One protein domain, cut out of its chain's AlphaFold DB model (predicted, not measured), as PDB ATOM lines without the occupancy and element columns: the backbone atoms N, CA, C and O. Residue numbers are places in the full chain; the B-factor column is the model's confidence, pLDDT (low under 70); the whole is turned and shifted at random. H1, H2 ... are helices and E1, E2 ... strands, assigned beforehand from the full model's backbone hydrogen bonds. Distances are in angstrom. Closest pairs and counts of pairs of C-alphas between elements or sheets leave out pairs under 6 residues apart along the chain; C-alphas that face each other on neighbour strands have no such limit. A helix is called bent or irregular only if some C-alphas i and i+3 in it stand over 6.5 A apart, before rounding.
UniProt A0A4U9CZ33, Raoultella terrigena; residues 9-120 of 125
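Overview. This is residues 9 to 120 of the 125 residues of a protein of Raoultella terrigena (UniProt A0A4U9CZ33). One part is the small hairpin E1 and E2 with H2 packed on E1; the other is a larger sheet built on the long, bent strands E3 and E5, with E4 and H3 at one end. Residues 102 to 109 stick out, and residues 116 to 119 fold back between the parts. The 112 printed residues hold four named helices and five named strands, in the order H1 E1 E2 H2 E3 H3 E4 E5 H4, mixed in class; both sheets, E1 E2 and E3 E5 E4, are antiparallel. The whole is compact, with a radius of gyration of the C-alphas of 14.6 A and spans of 39 by 34 by 28 A.

Arrangement. H1, residues 9 to 14, is close to but not clearly touching H2, residues 34 to 38; their closest C-alphas, Lys 12 and Arg 34, are 7.7 A apart. E1, residues 18 to 22, and E2, residues 30 to 33, form a hairpin, with N 19 and O 32 at 2.9 A, within hydrogen-bond range. E3, residues 50 to 58, is antiparallel to E5, residues 87 to 98, with N 54 and O 91 at 2.8 A. H1 only grazes their sheet. H3, residues 63 to 69, stands up from it over E5, at a height of 8.9 A. E4, residues 77 to 80, forms a hairpin with E5, with N 79 and O 88 at 2.9 A. E3, H3 and E4 are a split strand-helix-strand unit, two strands running the same way with E5 between them, its crossover right-handed. H4, residues 101 to 104, is not on the sheet and is too short for an O i to N i+4 pair; every such pair is within range in H1 and H2, but 1 of 3 in H3, beside 2 of 4 O i to N i+3 pairs.

Along the chain. H1 begins at C-alpha 9, (206.047, 176.406, 84.834), and H4 ends at C-alpha 104, (179.110, 163.273, 89.119). E3 measures 23.2 A and bends by 55 degrees at residue 53; E5 measures 26.5 A and bends by 93 degrees at residue 95.

Size, cuts and confidence. The C-alphas of Asp 27 and Gly 71, the two farthest apart, are 39.8 A apart. The printed part has no cut, and the link from H2 to E3 is long. pLDDT is under 70 in residues 48 to 49 and 95 to 120.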
ATOM      1  N   ASP A   9     205.749 177.252  85.991       73.62
ATOM      2  CA  ASP A   9     206.047 176.406  84.834       73.62
ATOM      3  C   ASP A   9     205.362 175.042  84.929       73.62
ATOM      4  O   ASP A   9     204.749 174.579  83.964       73.62
ATOM      5  N   LYS A  10     205.373 174.426  86.117       72.25
ATOM      6  CA  LYS A  10     204.658 173.176  86.382       72.25
ATOM      7  C   LYS A  10     203.155 173.384  86.235       72.25
ATOM      8  O   LYS A  10     202.502 172.582  85.567       72.25
ATOM      9  N   TYR A  11     202.630 174.505  86.729       72.62
ATOM     10  CA  TYR A  11     201.238 174.882  86.499       72.62
ATOM     11  C   TYR A  11     200.925 175.004  84.998       72.62
ATOM     12  O   TYR A  11     200.010 174.342  84.507       72.62
ATOM     13  N   LYS A  12     201.720 175.766  84.233       73.62
ATOM     14  CA  LYS A  12     201.548 175.912  82.776       73.62
ATOM     15  C   LYS A  12     201.621 174.571  82.050       73.62
ATOM     16  O   LYS A  12     200.869 174.366  81.097       73.62
ATOM     17  N   SER A  13     202.483 173.655  82.482       77.44
ATOM     18  CA  SER A  13     202.602 172.326  81.872       77.44
ATOM     19  C   SER A  13     201.350 171.461  82.074       77.44
ATOM     20  O   SER A  13     201.009 170.674  81.196       77.44
ATOM     21  N   GLN A  14     200.634 171.650  83.188       74.69
ATOM     22  CA  GLN A  14     199.440 170.879  83.541       74.69
ATOM     23  C   GLN A  14     198.135 171.477  82.989       74.69
ATOM     24  O   GLN A  14     197.130 170.773  82.867       74.69
ATOM     25  N   ILE A  15     198.111 172.766  82.634       76.62
ATOM     26  CA  ILE A  15     196.921 173.383  82.032       76.62
ATOM     27  C   ILE A  15     196.653 172.818  80.631       76.62
ATOM     28  O   ILE A  15     197.532 172.722  79.776       76.62
ATOM     29  N   GLN A  16     195.377 172.553  80.367       79.38
ATOM     30  CA  GLN A  16     194.828 172.244  79.048       79.38
ATOM     31  C   GLN A  16     195.227 173.250  77.950       79.38
ATOM     32  O   GLN A  16     195.269 174.456  78.168       79.38
ATOM     33  N   LYS A  17     195.384 172.773  76.706       86.12
ATOM     34  CA  LYS A  17     195.685 173.632  75.540       86.12
ATOM     35  C   LYS A  17     194.722 174.823  75.397       86.12
ATOM     36  O   LYS A  17     195.148 175.898  74.982       86.12
ATOM     37  N   TYR A  18     193.451 174.642  75.768       86.38
ATOM     38  CA  TYR A  18     192.426 175.687  75.777       86.38
ATOM     39  C   TYR A  18     191.674 175.708  77.101       86.38
ATOM     40  O   TYR A  18     190.906 174.783  77.377       86.38
ATOM     41  N   ALA A  19     191.840 176.777  77.872       85.06
ATOM     42  CA  ALA A  19     191.211 176.945  79.174       85.06
ATOM     43  C   ALA A  19     190.092 177.990  79.124       85.06
ATOM     44  O   ALA A  19     190.131 178.927  78.324       85.06
ATOM     45  N   LEU A  20     189.084 177.807  79.974       86.81
ATOM     46  CA  LEU A  20     188.103 178.851  80.260       86.81
ATOM     47  C   LEU A  20     188.786 179.944  81.078       86.81
ATOM     48  O   LEU A  20     189.566 179.631  81.970       86.81
ATOM     49  N   CYS A  21     188.531 181.203  80.767       85.56
ATOM     50  CA  CYS A  21     189.147 182.329  81.451       85.56
ATOM     51  C   CYS A  21     188.273 183.582  81.358       85.56
ATOM     52  O   CYS A  21     187.512 183.738  80.398       85.56
ATOM     53  N   CYS A  22     188.414 184.467  82.338       83.62
ATOM     54  CA  CYS A  22     187.774 185.777  82.374       83.62
ATOM     55  C   CYS A  22     188.595 186.753  83.232       83.62
ATOM     56  O   CYS A  22     189.489 186.344  83.981       83.62
ATOM     57  N   ASP A  23     188.316 188.046  83.089       82.12
ATOM     58  CA  ASP A  23     188.842 189.080  83.989       82.12
ATOM     59  C   ASP A  23     187.766 189.540  84.979       82.12
ATOM     60  O   ASP A  23     188.052 189.695  86.168       82.12
ATOM     61  N   ASP A  24     186.528 189.651  84.496       81.81
ATOM     62  CA  ASP A  24     185.301 189.817  85.271       81.81
ATOM     63  C   ASP A  24     184.317 188.691  84.903       81.81
ATOM     64  O   ASP A  24     184.254 188.250  83.755       81.81
ATOM     65  N   PHE A  25     183.566 188.194  85.885       76.81
ATOM     66  CA  PHE A  25     182.498 187.222  85.663       76.81
ATOM     67  C   PHE A  25     181.273 187.843  84.980       76.81
ATOM     68  O   PHE A  25     180.563 187.118  84.284       76.81
ATOM     69  N   ASN A  26     181.059 189.156  85.122       85.38
ATOM     70  CA  ASN A  26     179.968 189.879  84.463       85.38
ATOM     71  C   ASN A  26     180.127 189.914  82.935       85.38
ATOM     72  O   ASN A  26     179.140 189.809  82.212       85.38
ATOM     73  N   ASP A  27     181.368 189.970  82.440       85.81
ATOM     74  CA  ASP A  27     181.677 189.953  81.002       85.81
ATOM     75  C   ASP A  27     181.502 188.564  80.368       85.81
ATOM     76  O   ASP A  27     181.542 188.402  79.144       85.81
ATOM     77  N   GLY A  28     181.327 187.541  81.206       85.69
ATOM     78  CA  GLY A  28     181.224 186.150  80.809       85.69
ATOM     79  C   GLY A  28     182.562 185.411  80.775       85.69
ATOM     80  O   GLY A  28     183.662 185.958  80.875       85.69
ATOM     81  N   VAL A  29     182.449 184.093  80.639       86.62
ATOM     82  CA  VAL A  29     183.578 183.164  80.643       86.62
ATOM     83  C   VAL A  29     183.837 182.668  79.228       86.62
ATOM     84  O   VAL A  29     182.979 182.023  78.626       86.62
ATOM     85  N   TYR A  30     185.064 182.851  78.734       89.25
ATOM     86  CA  TYR A  30     185.427 182.458  77.372       89.25
ATOM     87  C   TYR A  30     186.591 181.482  77.337       89.25
ATOM     88  O   TYR A  30     187.530 181.551  78.131       89.25
ATOM     89  N   ARG A  31     186.564 180.582  76.353       89.50
ATOM     90  CA  ARG A  31     187.641 179.623  76.123       89.50
ATOM     91  C   ARG A  31     188.747 180.260  75.279       89.50
ATOM     92  O   ARG A  31     188.485 180.723  74.173       89.50
ATOM     93  N   LYS A  32     189.986 180.270  75.776       90.62
ATOM     94  CA  LYS A  32     191.160 180.812  75.065       90.62
ATOM     95  C   LYS A  32     192.334 179.823  75.085       90.62
ATOM     96  O   LYS A  32     192.386 178.963  75.968       90.62
ATOM     97  N   PRO A  33     193.281 179.920  74.128       91.06
ATOM     98  CA  PRO A  33     194.532 179.165  74.180       91.06
ATOM     99  C   PRO A  33     195.272 179.411  75.497       91.06
ATOM    100  O   PRO A  33     195.225 180.526  76.017       91.06
ATOM    101  N   ARG A  34     195.982 178.398  76.003       85.94
ATOM    102  CA  ARG A  34     196.696 178.417  77.294       85.94
ATOM    103  C   ARG A  34     197.505 179.694  77.523       85.94
ATOM    104  O   ARG A  34     197.390 180.300  78.582       85.94
ATOM    105  N   GLU A  35     198.287 180.114  76.535       87.50
ATOM    106  CA  GLU A  35     199.130 181.316  76.609       87.50
ATOM    107  C   GLU A  35     198.303 182.576  76.886       87.50
ATOM    108  O   GLU A  35     198.616 183.332  77.798       87.50
ATOM    109  N   LYS A  36     197.184 182.751  76.172       89.00
ATOM    110  CA  LYS A  36     196.271 183.887  76.368       89.00
ATOM    111  C   LYS A  36     195.450 183.760  77.649       89.00
ATOM    112  O   LYS A  36     195.161 184.765  78.286       89.00
ATOM    113  N   ALA A  37     195.060 182.543  78.019       86.00
ATOM    114  CA  ALA A  37     194.273 182.285  79.220       86.00
ATOM    115  C   ALA A  37     195.082 182.541  80.501       86.00
ATOM    116  O   ALA A  37     194.532 183.038  81.474       86.00
ATOM    117  N   THR A  38     196.388 182.259  80.491       83.38
ATOM    118  CA  THR A  38     197.279 182.479  81.648       83.38
ATOM    119  C   THR A  38     197.473 183.971  81.958       83.38
ATOM    120  O   THR A  38     197.818 184.331  83.078       83.38
ATOM    121  N   LEU A  39     197.218 184.851  80.983       85.44
ATOM    122  CA  LEU A  39     197.270 186.306  81.161       85.44
ATOM    123  C   LEU A  39     196.013 186.880  81.836       85.44
ATOM    124  O   LEU A  39     196.020 188.044  82.237       85.44
ATOM    125  N   LYS A  40     194.935 186.096  81.937       82.94
ATOM    126  CA  LYS A  40     193.657 186.529  82.509       82.94
ATOM    127  C   LYS A  40     193.649 186.416  84.028       82.94
ATOM    128  O   LYS A  40     194.391 185.624  84.610       82.94
ATOM    129  N   LYS A  41     192.801 187.214  84.681       77.06
ATOM    130  CA  LYS A  41     192.689 187.231  86.150       77.06
ATOM    131  C   LYS A  41     192.261 185.875  86.709       77.06
ATOM    132  O   LYS A  41     192.752 185.447  87.757       77.06
ATOM    133  N   TYR A  42     191.368 185.224  85.978       79.44
ATOM    134  CA  TYR A  42     190.720 183.984  86.338       79.44
ATOM    135  C   TYR A  42     190.893 182.982  85.193       79.44
ATOM    136  O   TYR A  42     190.597 183.284  84.037       79.44
ATOM    137  N   ILE A  43     191.340 181.766  85.511       81.56
ATOM    138  CA  ILE A  43     191.481 180.662  84.557       81.56
ATOM    139  C   ILE A  43     190.977 179.355  85.176       81.56
ATOM    140  O   ILE A  43     191.255 179.054  86.330       81.56
ATOM    141  N   GLY A  44     190.238 178.565  84.404       79.12
ATOM    142  CA  GLY A  44     189.760 177.242  84.783       79.12
ATOM    143  C   GLY A  44     190.886 176.212  84.725       79.12
ATOM    144  O   GLY A  44     191.259 175.744  83.644       79.12
ATOM    145  N   TYR A  45     191.400 175.847  85.897       73.88
ATOM    146  CA  TYR A  45     192.520 174.913  86.040       73.88
ATOM    147  C   TYR A  45     192.166 173.449  85.714       73.88
ATOM    148  O   TYR A  45     192.967 172.724  85.119       73.88
ATOM    149  N   ASN A  46     190.950 173.016  86.056       77.25
ATOM    150  CA  ASN A  46     190.456 171.661  85.803       77.25
ATOM    151  C   ASN A  46     189.639 171.586  84.499       77.25
ATOM    152  O   ASN A  46     188.992 172.552  84.093       77.25
ATOM    153  N   ASN A  47     189.630 170.416  83.846       70.81
ATOM    154  CA  ASN A  47     188.842 170.159  82.632       70.81
ATOM    155  C   ASN A  47     187.709 169.147  82.924       70.81
ATOM    156  O   ASN A  47     187.618 168.542  83.995       70.81
ATOM    157  N   LYS A  48     186.816 168.952  81.954       68.38
ATOM    158  CA  LYS A  48     185.766 167.930  81.927       68.38
ATOM    159  C   LYS A  48     186.318 166.503  82.013       68.38
ATOM    160  O   LYS A  48     185.649 165.653  82.588       68.38
ATOM    161  N   TYR A  49     187.508 166.257  81.469       68.56
ATOM    162  CA  TYR A  49     188.101 164.915  81.387       68.56
ATOM    163  C   TYR A  49     189.159 164.637  82.455       68.56
ATOM    164  O   TYR A  49     189.436 163.480  82.751       68.56
ATOM    165  N   PHE A  50     189.728 165.683  83.053       70.62
ATOM    166  CA  PHE A  50     190.927 165.576  83.875       70.62
ATOM    167  C   PHE A  50     190.864 166.509  85.090       70.62
ATOM    168  O   PHE A  50     190.394 167.648  84.968       70.62
ATOM    169  N   ILE A  51     191.344 166.034  86.241       74.44
ATOM    170  CA  ILE A  51     191.566 166.827  87.458       74.44
ATOM    171  C   ILE A  51     193.072 166.998  87.632       74.44
ATOM    172  O   ILE A  51     193.806 166.022  87.775       74.44
ATOM    173  N   ASN A  52     193.518 168.248  87.624       75.25
ATOM    174  CA  ASN A  52     194.909 168.618  87.870       75.25
ATOM    175  C   ASN A  52     195.156 168.937  89.350       75.25
ATOM    176  O   ASN A  52     196.268 168.792  89.844       75.25
ATOM    177  N   GLY A  53     194.113 169.328  90.081       77.00
ATOM    178  CA  GLY A  53     194.208 169.582  91.510       77.00
ATOM    179  C   GLY A  53     192.856 169.779  92.169       77.00
ATOM    180  O   GLY A  53     191.836 170.005  91.508       77.00
ATOM    181  N   PHE A  54     192.874 169.685  93.490       80.31
ATOM    182  CA  PHE A  54     191.736 169.941  94.348       80.31
ATOM    183  C   PHE A  54     191.812 171.348  94.904       80.31
ATOM    184  O   PHE A  54     192.893 171.860  95.198       80.31
ATOM    185  N   VAL A  55     190.644 171.952  95.063       78.94
ATOM    186  CA  VAL A  55     190.517 173.189  95.810       78.94
ATOM    187  C   VAL A  55     189.391 173.024  96.799       78.94
ATOM    188  O   VAL A  55     188.298 172.593  96.430       78.94
ATOM    189  N   PHE A  56     189.701 173.353  98.041       80.06
ATOM    190  CA  PHE A  56     188.747 173.384  99.129       80.06
ATOM    191  C   PHE A  56     188.419 174.836  99.419       80.06
ATOM    192  O   PHE A  56     189.332 175.635  99.635       80.06
ATOM    193  N   ASP A  57     187.133 175.153  99.372       82.00
ATOM    194  CA  ASP A  57     186.602 176.414  99.868       82.00
ATOM    195  C   ASP A  57     186.301 176.247 101.357       82.00
ATOM    196  O   ASP A  57     185.619 175.295 101.751       82.00
ATOM    197  N   VAL A  58     186.915 177.089 102.182       82.38
ATOM    198  CA  VAL A  58     186.836 177.016 103.638       82.38
ATOM    199  C   VAL A  58     186.234 178.314 104.151       82.38
ATOM    200  O   VAL A  58     186.941 179.298 104.385       82.38
ATOM    201  N   ASP A  59     184.925 178.269 104.383       84.94
ATOM    202  CA  ASP A  59     184.129 179.346 104.974       84.94
ATOM    203  C   ASP A  59     184.307 179.395 106.502       84.94
ATOM    204  O   ASP A  59     183.372 179.229 107.281       84.94
ATOM    205  N   HIS A  60     185.550 179.575 106.949       83.56
ATOM    206  CA  HIS A  60     185.909 179.677 108.365       83.56
ATOM    207  C   HIS A  60     186.841 180.866 108.600       83.56
ATOM    208  O   HIS A  60     187.636 181.196 107.721       83.56
ATOM    209  N   GLU A  61     186.794 181.493 109.776       86.31
ATOM    210  CA  GLU A  61     187.677 182.623 110.129       86.31
ATOM    211  C   GLU A  61     189.170 182.232 110.143       86.31
ATOM    212  O   GLU A  61     190.058 183.011 109.800       86.31
ATOM    213  N   TYR A  62     189.449 180.964 110.437       86.56
ATOM    214  CA  TYR A  62     190.789 180.371 110.392       86.56
ATOM    215  C   TYR A  62     191.027 179.524 109.136       86.56
ATOM    216  O   TYR A  62     191.799 178.563 109.162       86.56
ATOM    217  N   GLY A  63     190.381 179.863 108.014       84.81
ATOM    218  CA  GLY A  63     190.422 179.054 106.794       84.81
ATOM    219  C   GLY A  63     191.840 178.743 106.302       84.81
ATOM    220  O   GLY A  63     192.107 177.639 105.830       84.81
ATOM    221  N   ALA A  64     192.786 179.675 106.466       87.69
ATOM    222  CA  ALA A  64     194.170 179.498 106.020       87.69
ATOM    223  C   ALA A  64     194.949 178.405 106.772       87.69
ATOM    224  O   ALA A  64     195.885 177.834 106.208       87.69
ATOM    225  N   ILE A  65     194.572 178.101 108.017       89.75
ATOM    226  CA  ILE A  65     195.219 177.076 108.853       89.75
ATOM    227  C   ILE A  65     194.345 175.834 109.047       89.75
ATOM    228  O   ILE A  65     194.769 174.884 109.696       89.75
ATOM    229  N   ALA A  66     193.154 175.796 108.444       88.00
ATOM    230  CA  ALA A  66     192.217 174.685 108.589       88.00
ATOM    231  C   ALA A  66     192.818 173.329 108.176       88.00
ATOM    232  O   ALA A  66     192.455 172.298 108.736       88.00
ATOM    233  N   TRP A  67     193.764 173.318 107.230       87.38
ATOM    234  CA  TRP A  67     194.488 172.101 106.854       87.38
ATOM    235  C   TRP A  67     195.341 171.549 107.999       87.38
ATOM    236  O   TRP A  67     195.373 170.340 108.190       87.38
ATOM    237  N   ASP A  68     195.993 172.419 108.767       91.44
ATOM    238  CA  ASP A  68     196.870 172.031 109.872       91.44
ATOM    239  C   ASP A  68     196.035 171.518 111.051       91.44
ATOM    240  O   ASP A  68     196.281 170.435 111.573       91.44
ATOM    241  N   MET A  69     194.944 172.225 111.368       87.00
ATOM    242  CA  MET A  69     193.978 171.812 112.395       87.00
ATOM    243  C   MET A  69     193.330 170.453 112.088       87.00
ATOM    244  O   MET A  69     193.018 169.696 113.002       87.00
ATOM    245  N   ALA A  70     193.131 170.139 110.806       86.12
ATOM    246  CA  ALA A  70     192.580 168.864 110.354       86.12
ATOM    247  C   ALA A  70     193.645 167.763 110.153       86.12
ATOM    248  O   ALA A  70     193.298 166.664 109.722       86.12
ATOM    249  N   GLY A  71     194.930 168.039 110.411       86.38
ATOM    250  CA  GLY A  71     196.023 167.084 110.193       86.38
ATOM    251  C   GLY A  71     196.253 166.723 108.719       86.38
ATOM    252  O   GLY A  71     196.758 165.643 108.407       86.38
ATOM    253  N   LEU A  72     195.854 167.597 107.793       86.00
ATOM    254  CA  LEU A  72     196.034 167.415 106.355       86.00
ATOM    255  C   LEU A  72     197.462 167.793 105.927       86.00
ATOM    256  O   LEU A  72     198.145 168.565 106.600       86.00
ATOM    257  N   PRO A  73     197.953 167.278 104.786       86.00
ATOM    258  CA  PRO A  73     199.218 167.742 104.232       86.00
ATOM    259  C   PRO A  73     199.160 169.241 103.906       86.00
ATOM    260  O   PRO A  73     198.106 169.785 103.598       86.00
ATOM    261  N   LYS A  74     200.318 169.909 103.903       86.44
ATOM    262  CA  LYS A  74     200.394 171.334 103.553       86.44
ATOM    263  C   LYS A  74     199.904 171.583 102.109       86.44
ATOM    264  O   LYS A  74     200.472 170.983 101.190       86.44
ATOM    265  N   PRO A  75     198.936 172.495 101.888       85.88
ATOM    266  CA  PRO A  75     198.506 172.907 100.555       85.88
ATOM    267  C   PRO A  75     199.655 173.494  99.729       85.88
ATOM    268  O   PRO A  75     200.588 174.100 100.260       85.88
ATOM    269  N   ASN A  76     199.557 173.382  98.406       82.69
ATOM    270  CA  ASN A  76     200.492 174.011  97.474       82.69
ATOM    271  C   ASN A  76     200.343 175.533  97.457       82.69
ATOM    272  O   ASN A  76     201.333 176.243  97.297       82.69
ATOM    273  N   ALA A  77     199.115 176.026  97.620       81.12
ATOM    274  CA  ALA A  77     198.838 177.442  97.797       81.12
ATOM    275  C   ALA A  77     197.634 177.641  98.718       81.12
ATOM    276  O   ALA A  77     196.719 176.818  98.763       81.12
ATOM    277  N   ILE A  78     197.651 178.758  99.437       83.44
ATOM    278  CA  ILE A  78     196.601 179.175 100.361       83.44
ATOM    279  C   ILE A  78     196.239 180.603  99.973       83.44
ATOM    280  O   ILE A  78     197.117 181.460  99.881       83.44
ATOM    281  N   ILE A  79     194.961 180.849  99.701       80.75
ATOM    282  CA  ILE A  79     194.456 182.177  99.348       80.75
ATOM    283  C   ILE A  79     193.402 182.544 100.375       80.75
ATOM    284  O   ILE A  79     192.317 181.978 100.355       80.75
ATOM    285  N   GLN A  80     193.709 183.505 101.240       84.06
ATOM    286  CA  GLN A  80     192.803 183.941 102.296       84.06
ATOM    287  C   GLN A  80     192.168 185.298 101.967       84.06
ATOM    288  O   GLN A  80     192.774 186.173 101.330       84.06
ATOM    289  N   ASN A  81     190.927 185.480 102.400       82.19
ATOM    290  CA  ASN A  81     190.326 186.789 102.571       82.19
ATOM    291  C   ASN A  81     190.753 187.359 103.928       82.19
ATOM    292  O   ASN A  81     190.433 186.807 104.974       82.19
ATOM    293  N   THR A  82     191.467 188.479 103.909       83.94
ATOM    294  CA  THR A  82     192.002 189.117 105.118       83.94
ATOM    295  C   THR A  82     190.929 189.761 105.993       83.94
ATOM    296  O   THR A  82     191.228 190.110 107.126       83.94
ATOM    297  N   ILE A  83     189.704 189.941 105.480       86.00
ATOM    298  CA  ILE A  83     188.605 190.584 106.213       86.00
ATOM    299  C   ILE A  83     187.848 189.572 107.079       86.00
ATOM    300  O   ILE A  83     187.639 189.821 108.258       86.00
ATOM    301  N   ASN A  84     187.425 188.443 106.501       84.06
ATOM    302  CA  ASN A  84     186.585 187.446 107.184       84.06
ATOM    303  C   ASN A  84     187.291 186.105 107.437       84.06
ATOM    304  O   ASN A  84     186.689 185.185 107.980       84.06
ATOM    305  N   GLY A  85     188.545 185.968 107.005       83.75
ATOM    306  CA  GLY A  85     189.371 184.801 107.277       83.75
ATOM    307  C   GLY A  85     189.111 183.567 106.407       83.75
ATOM    308  O   GLY A  85     189.923 182.637 106.453       83.75
ATOM    309  N   HIS A  86     188.068 183.576 105.567       85.25
ATOM    310  CA  HIS A  86     187.765 182.483 104.637       85.25
ATOM    311  C   HIS A  86     188.925 182.240 103.680       85.25
ATOM    312  O   HIS A  86     189.624 183.180 103.279       85.25
ATOM    313  N   ALA A  87     189.144 180.984 103.302       83.31
ATOM    314  CA  ALA A  87     190.290 180.637 102.483       83.31
ATOM    315  C   ALA A  87     190.006 179.547 101.461       83.31
ATOM    316  O   ALA A  87     189.313 178.573 101.724       83.31
ATOM    317  N   HIS A  88     190.688 179.668 100.328       85.31
ATOM    318  CA  HIS A  88     190.848 178.585  99.379       85.31
ATOM    319  C   HIS A  88     192.167 177.860  99.630       85.31
ATOM    320  O   HIS A  88     193.243 178.472  99.605       85.31
ATOM    321  N   LEU A  89     192.087 176.544  99.807       82.88
ATOM    322  CA  LEU A  89     193.239 175.658  99.949       82.88
ATOM    323  C   LEU A  89     193.430 174.866  98.661       82.88
ATOM    324  O   LEU A  89     192.545 174.114  98.255       82.88
ATOM    325  N   LEU A  90     194.583 175.028  98.013       82.94
ATOM    326  CA  LEU A  90     194.877 174.406  96.727       82.94
ATOM    327  C   LEU A  90     195.849 173.241  96.889       82.94
ATOM    328  O   LEU A  90     196.964 173.418  97.380       82.94
ATOM    329  N   TYR A  91     195.468 172.088  96.352       83.38
ATOM    330  CA  TYR A  91     196.296 170.891  96.279       83.38
ATOM    331  C   TYR A  91     196.487 170.486  94.823       83.38
ATOM    332  O   TYR A  91     195.558 170.014  94.170       83.38
ATOM    333  N   ALA A  92     197.694 170.663  94.301       81.56
ATOM    334  CA  ALA A  92     198.053 170.217  92.966       81.56
ATOM    335  C   ALA A  92     198.430 168.733  92.998       81.56
ATOM    336  O   ALA A  92     199.263 168.301  93.799       81.56
ATOM    337  N   LEU A  93     197.834 167.948  92.105       77.44
ATOM    338  CA  LEU A  93     198.194 166.549  91.951       77.44
ATOM    339  C   LEU A  93     199.530 166.440  91.215       77.44
ATOM    340  O   LEU A  93     199.819 167.183  90.273       77.44
ATOM    341  N   LYS A  94     200.350 165.471  91.632       70.81
ATOM    342  CA  LYS A  94     201.605 165.161  90.936       70.81
ATOM    343  C   LYS A  94     201.331 164.666  89.512       70.81
ATOM    344  O   LYS A  94     202.002 165.094  88.577       70.81
ATOM    345  N   ASN A  95     200.303 163.831  89.367       68.62
ATOM    346  CA  ASN A  95     199.843 163.283  88.101       68.62
ATOM    347  C   ASN A  95     198.355 163.606  87.937       68.62
ATOM    348  O   ASN A  95     197.569 163.425  88.867       68.62
ATOM    349  N   THR A  96     197.978 164.065  86.749       64.06
ATOM    350  CA  THR A  96     196.588 164.344  86.395       64.06
ATOM    351  C   THR A  96     195.741 163.076  86.491       64.06
ATOM    352  O   THR A  96     196.111 162.039  85.938       64.06
ATOM    353  N   SER A  97     194.590 163.152  87.159       66.00
ATOM    354  CA  SER A  97     193.648 162.032  87.261       66.00
ATOM    355  C   SER A  97     192.507 162.167  86.249       66.00
ATOM    356  O   SER A  97     192.041 163.269  85.947       66.00
ATOM    357  N   ILE A  98     192.061 161.039  85.690       63.94
ATOM    358  CA  ILE A  98     190.950 160.985  84.730       63.94
ATOM    359  C   ILE A  98     189.622 161.080  85.494       63.94
ATOM    360  O   ILE A  98     189.399 160.353  86.462       63.94
ATOM    361  N   LYS A  99     188.710 161.955  85.053       62.22
ATOM    362  CA  LYS A  99     187.338 162.010  85.580       62.22
ATOM    363  C   LYS A  99     186.519 160.851  85.015       62.22
ATOM    364  O   LYS A  99     186.027 160.932  83.890       62.22
ATOM    365  N   ASN A 100     186.304 159.810  85.813       48.47
ATOM    366  CA  ASN A 100     185.335 158.765  85.486       48.47
ATOM    367  C   ASN A 100     183.898 159.236  85.786       48.47
ATOM    368  O   ASN A 100     183.663 160.067  86.662       48.47
ATOM    369  N   LYS A 101     182.909 158.712  85.047       45.59
ATOM    370  CA  LYS A 101     181.482 159.116  85.121       45.59
ATOM    371  C   LYS A 101     180.874 159.049  86.538       45.59
ATOM    372  O   LYS A 101     179.901 159.755  86.785       45.59
ATOM    373  N   LEU A 102     181.461 158.254  87.438       45.41
ATOM    374  CA  LEU A 102     181.047 158.063  88.835       45.41
ATOM    375  C   LEU A 102     181.199 159.324  89.707       45.41
ATOM    376  O   LEU A 102     180.447 159.503  90.658       45.41
ATOM    377  N   CYS A 103     182.100 160.250  89.364       43.94
ATOM    378  CA  CYS A 103     182.383 161.445  90.173       43.94
ATOM    379  C   CYS A 103     181.331 162.569  90.022       43.94
ATOM    380  O   CYS A 103     181.593 163.713  90.388       43.94
ATOM    381  N   LYS A 104     180.173 162.288  89.404       42.91
ATOM    382  CA  LYS A 104     179.110 163.273  89.119       42.91
ATOM    383  C   LYS A 104     178.031 163.359  90.201       42.91
ATOM    384  O   LYS A 104     177.191 164.255  90.125       42.91
ATOM    385  N   ASN A 105     178.045 162.464  91.186       33.81
ATOM    386  CA  ASN A 105     177.032 162.436  92.234       33.81
ATOM    387  C   ASN A 105     177.315 163.548  93.254       33.81
ATOM    388  O   ASN A 105     178.183 163.430  94.117       33.81
ATOM    389  N   LYS A 106     176.595 164.665  93.112       35.53
ATOM    390  CA  LYS A 106     176.553 165.765  94.081       35.53
ATOM    391  C   LYS A 106     175.805 165.293  95.334       35.53
ATOM    392  O   LYS A 106     174.588 165.447  95.400       35.53
ATOM    393  N   THR A 107     176.480 164.680  96.306       28.47
ATOM    394  CA  THR A 107     175.814 164.284  97.571       28.47
ATOM    395  C   THR A 107     176.707 164.351  98.810       28.47
ATOM    396  O   THR A 107     176.491 163.637  99.778       28.47
ATOM    397  N   THR A 108     177.677 165.259  98.857       26.78
ATOM    398  CA  THR A 108     178.307 165.632 100.131       26.78
ATOM    399  C   THR A 108     178.413 167.147 100.213       26.78
ATOM    400  O   THR A 108     178.749 167.807  99.233       26.78
ATOM    401  N   LYS A 109     178.096 167.710 101.386       24.95
ATOM    402  CA  LYS A 109     178.147 169.145 101.743       24.95
ATOM    403  C   LYS A 109     179.551 169.782 101.638       24.95
ATOM    404  O   LYS A 109     179.781 170.857 102.169       24.95
ATOM    405  N   ILE A 110     180.485 169.135 100.947       28.80
ATOM    406  CA  ILE A 110     181.790 169.663 100.566       28.80
ATOM    407  C   ILE A 110     181.650 169.998  99.087       28.80
ATOM    408  O   ILE A 110     181.725 169.116  98.228       28.80
ATOM    409  N   SER A 111     181.351 171.257  98.778       27.94
ATOM    410  CA  SER A 111     181.207 171.694  97.394       27.94
ATOM    411  C   SER A 111     182.568 171.581  96.697       27.94
ATOM    412  O   SER A 111     183.407 172.472  96.782       27.94
ATOM    413  N   PHE A 112     182.818 170.459  96.014       30.39
ATOM    414  CA  PHE A 112     183.924 170.310  95.067       30.39
ATOM    415  C   PHE A 112     183.635 171.215  93.868       30.39
ATOM    416  O   PHE A 112     183.146 170.775  92.820       30.39
ATOM    417  N   CYS A 113     183.901 172.511  94.016       30.61
ATOM    418  CA  CYS A 113     183.725 173.458  92.934       30.61
ATOM    419  C   CYS A 113     184.854 173.229  91.918       30.61
ATOM    420  O   CYS A 113     185.982 173.695  92.046       30.61
ATOM    421  N   CYS A 114     184.549 172.421  90.902       33.19
ATOM    422  CA  CYS A 114     185.460 171.957  89.853       33.19
ATOM    423  C   CYS A 114     185.999 173.061  88.917       33.19
ATOM    424  O   CYS A 114     186.584 172.740  87.882       33.19
ATOM    425  N   ALA A 115     185.838 174.336  89.249       33.66
ATOM    426  CA  ALA A 115     186.356 175.458  88.486       33.66
ATOM    427  C   ALA A 115     187.000 176.419  89.474       33.66
ATOM    428  O   ALA A 115     186.308 177.232  90.076       33.66
ATOM    429  N   VAL A 116     188.314 176.299  89.674       39.41
ATOM    430  CA  VAL A 116     189.014 177.289  90.489       39.41
ATOM    431  C   VAL A 116     189.847 178.179  89.608       39.41
ATOM    432  O   VAL A 116     190.692 177.733  88.833       39.41
ATOM    433  N   TRP A 117     189.496 179.443  89.770       44.56
ATOM    434  CA  TRP A 117     189.908 180.642  89.093       44.56
ATOM    435  C   TRP A 117     191.054 181.271  89.868       44.56
ATOM    436  O   TRP A 117     190.887 182.237  90.605       44.56
ATOM    437  N   ILE A 118     192.234 180.687  89.766       44.66
ATOM    438  CA  ILE A 118     193.431 181.281  90.359       44.66
ATOM    439  C   ILE A 118     194.189 181.898  89.210       44.66
ATOM    440  O   ILE A 118     194.350 181.213  88.213       44.66
ATOM    441  N   TYR A 119     194.624 183.154  89.331       34.16
ATOM    442  CA  TYR A 119     195.952 183.556  88.847       34.16
ATOM    443  C   TYR A 119     196.408 184.955  89.287       34.16
ATOM    444  O   TYR A 119     197.605 185.222  89.260       34.16
ATOM    445  N   ARG A 120     195.530 185.849  89.776       35.72
ATOM    446  CA  ARG A 120     195.945 187.247  90.056       35.72
ATOM    447  C   ARG A 120     195.703 187.808  91.456       35.72
ATOM    448  O   ARG A 120     195.579 189.018  91.592       35.72
TER     449      ARG A 120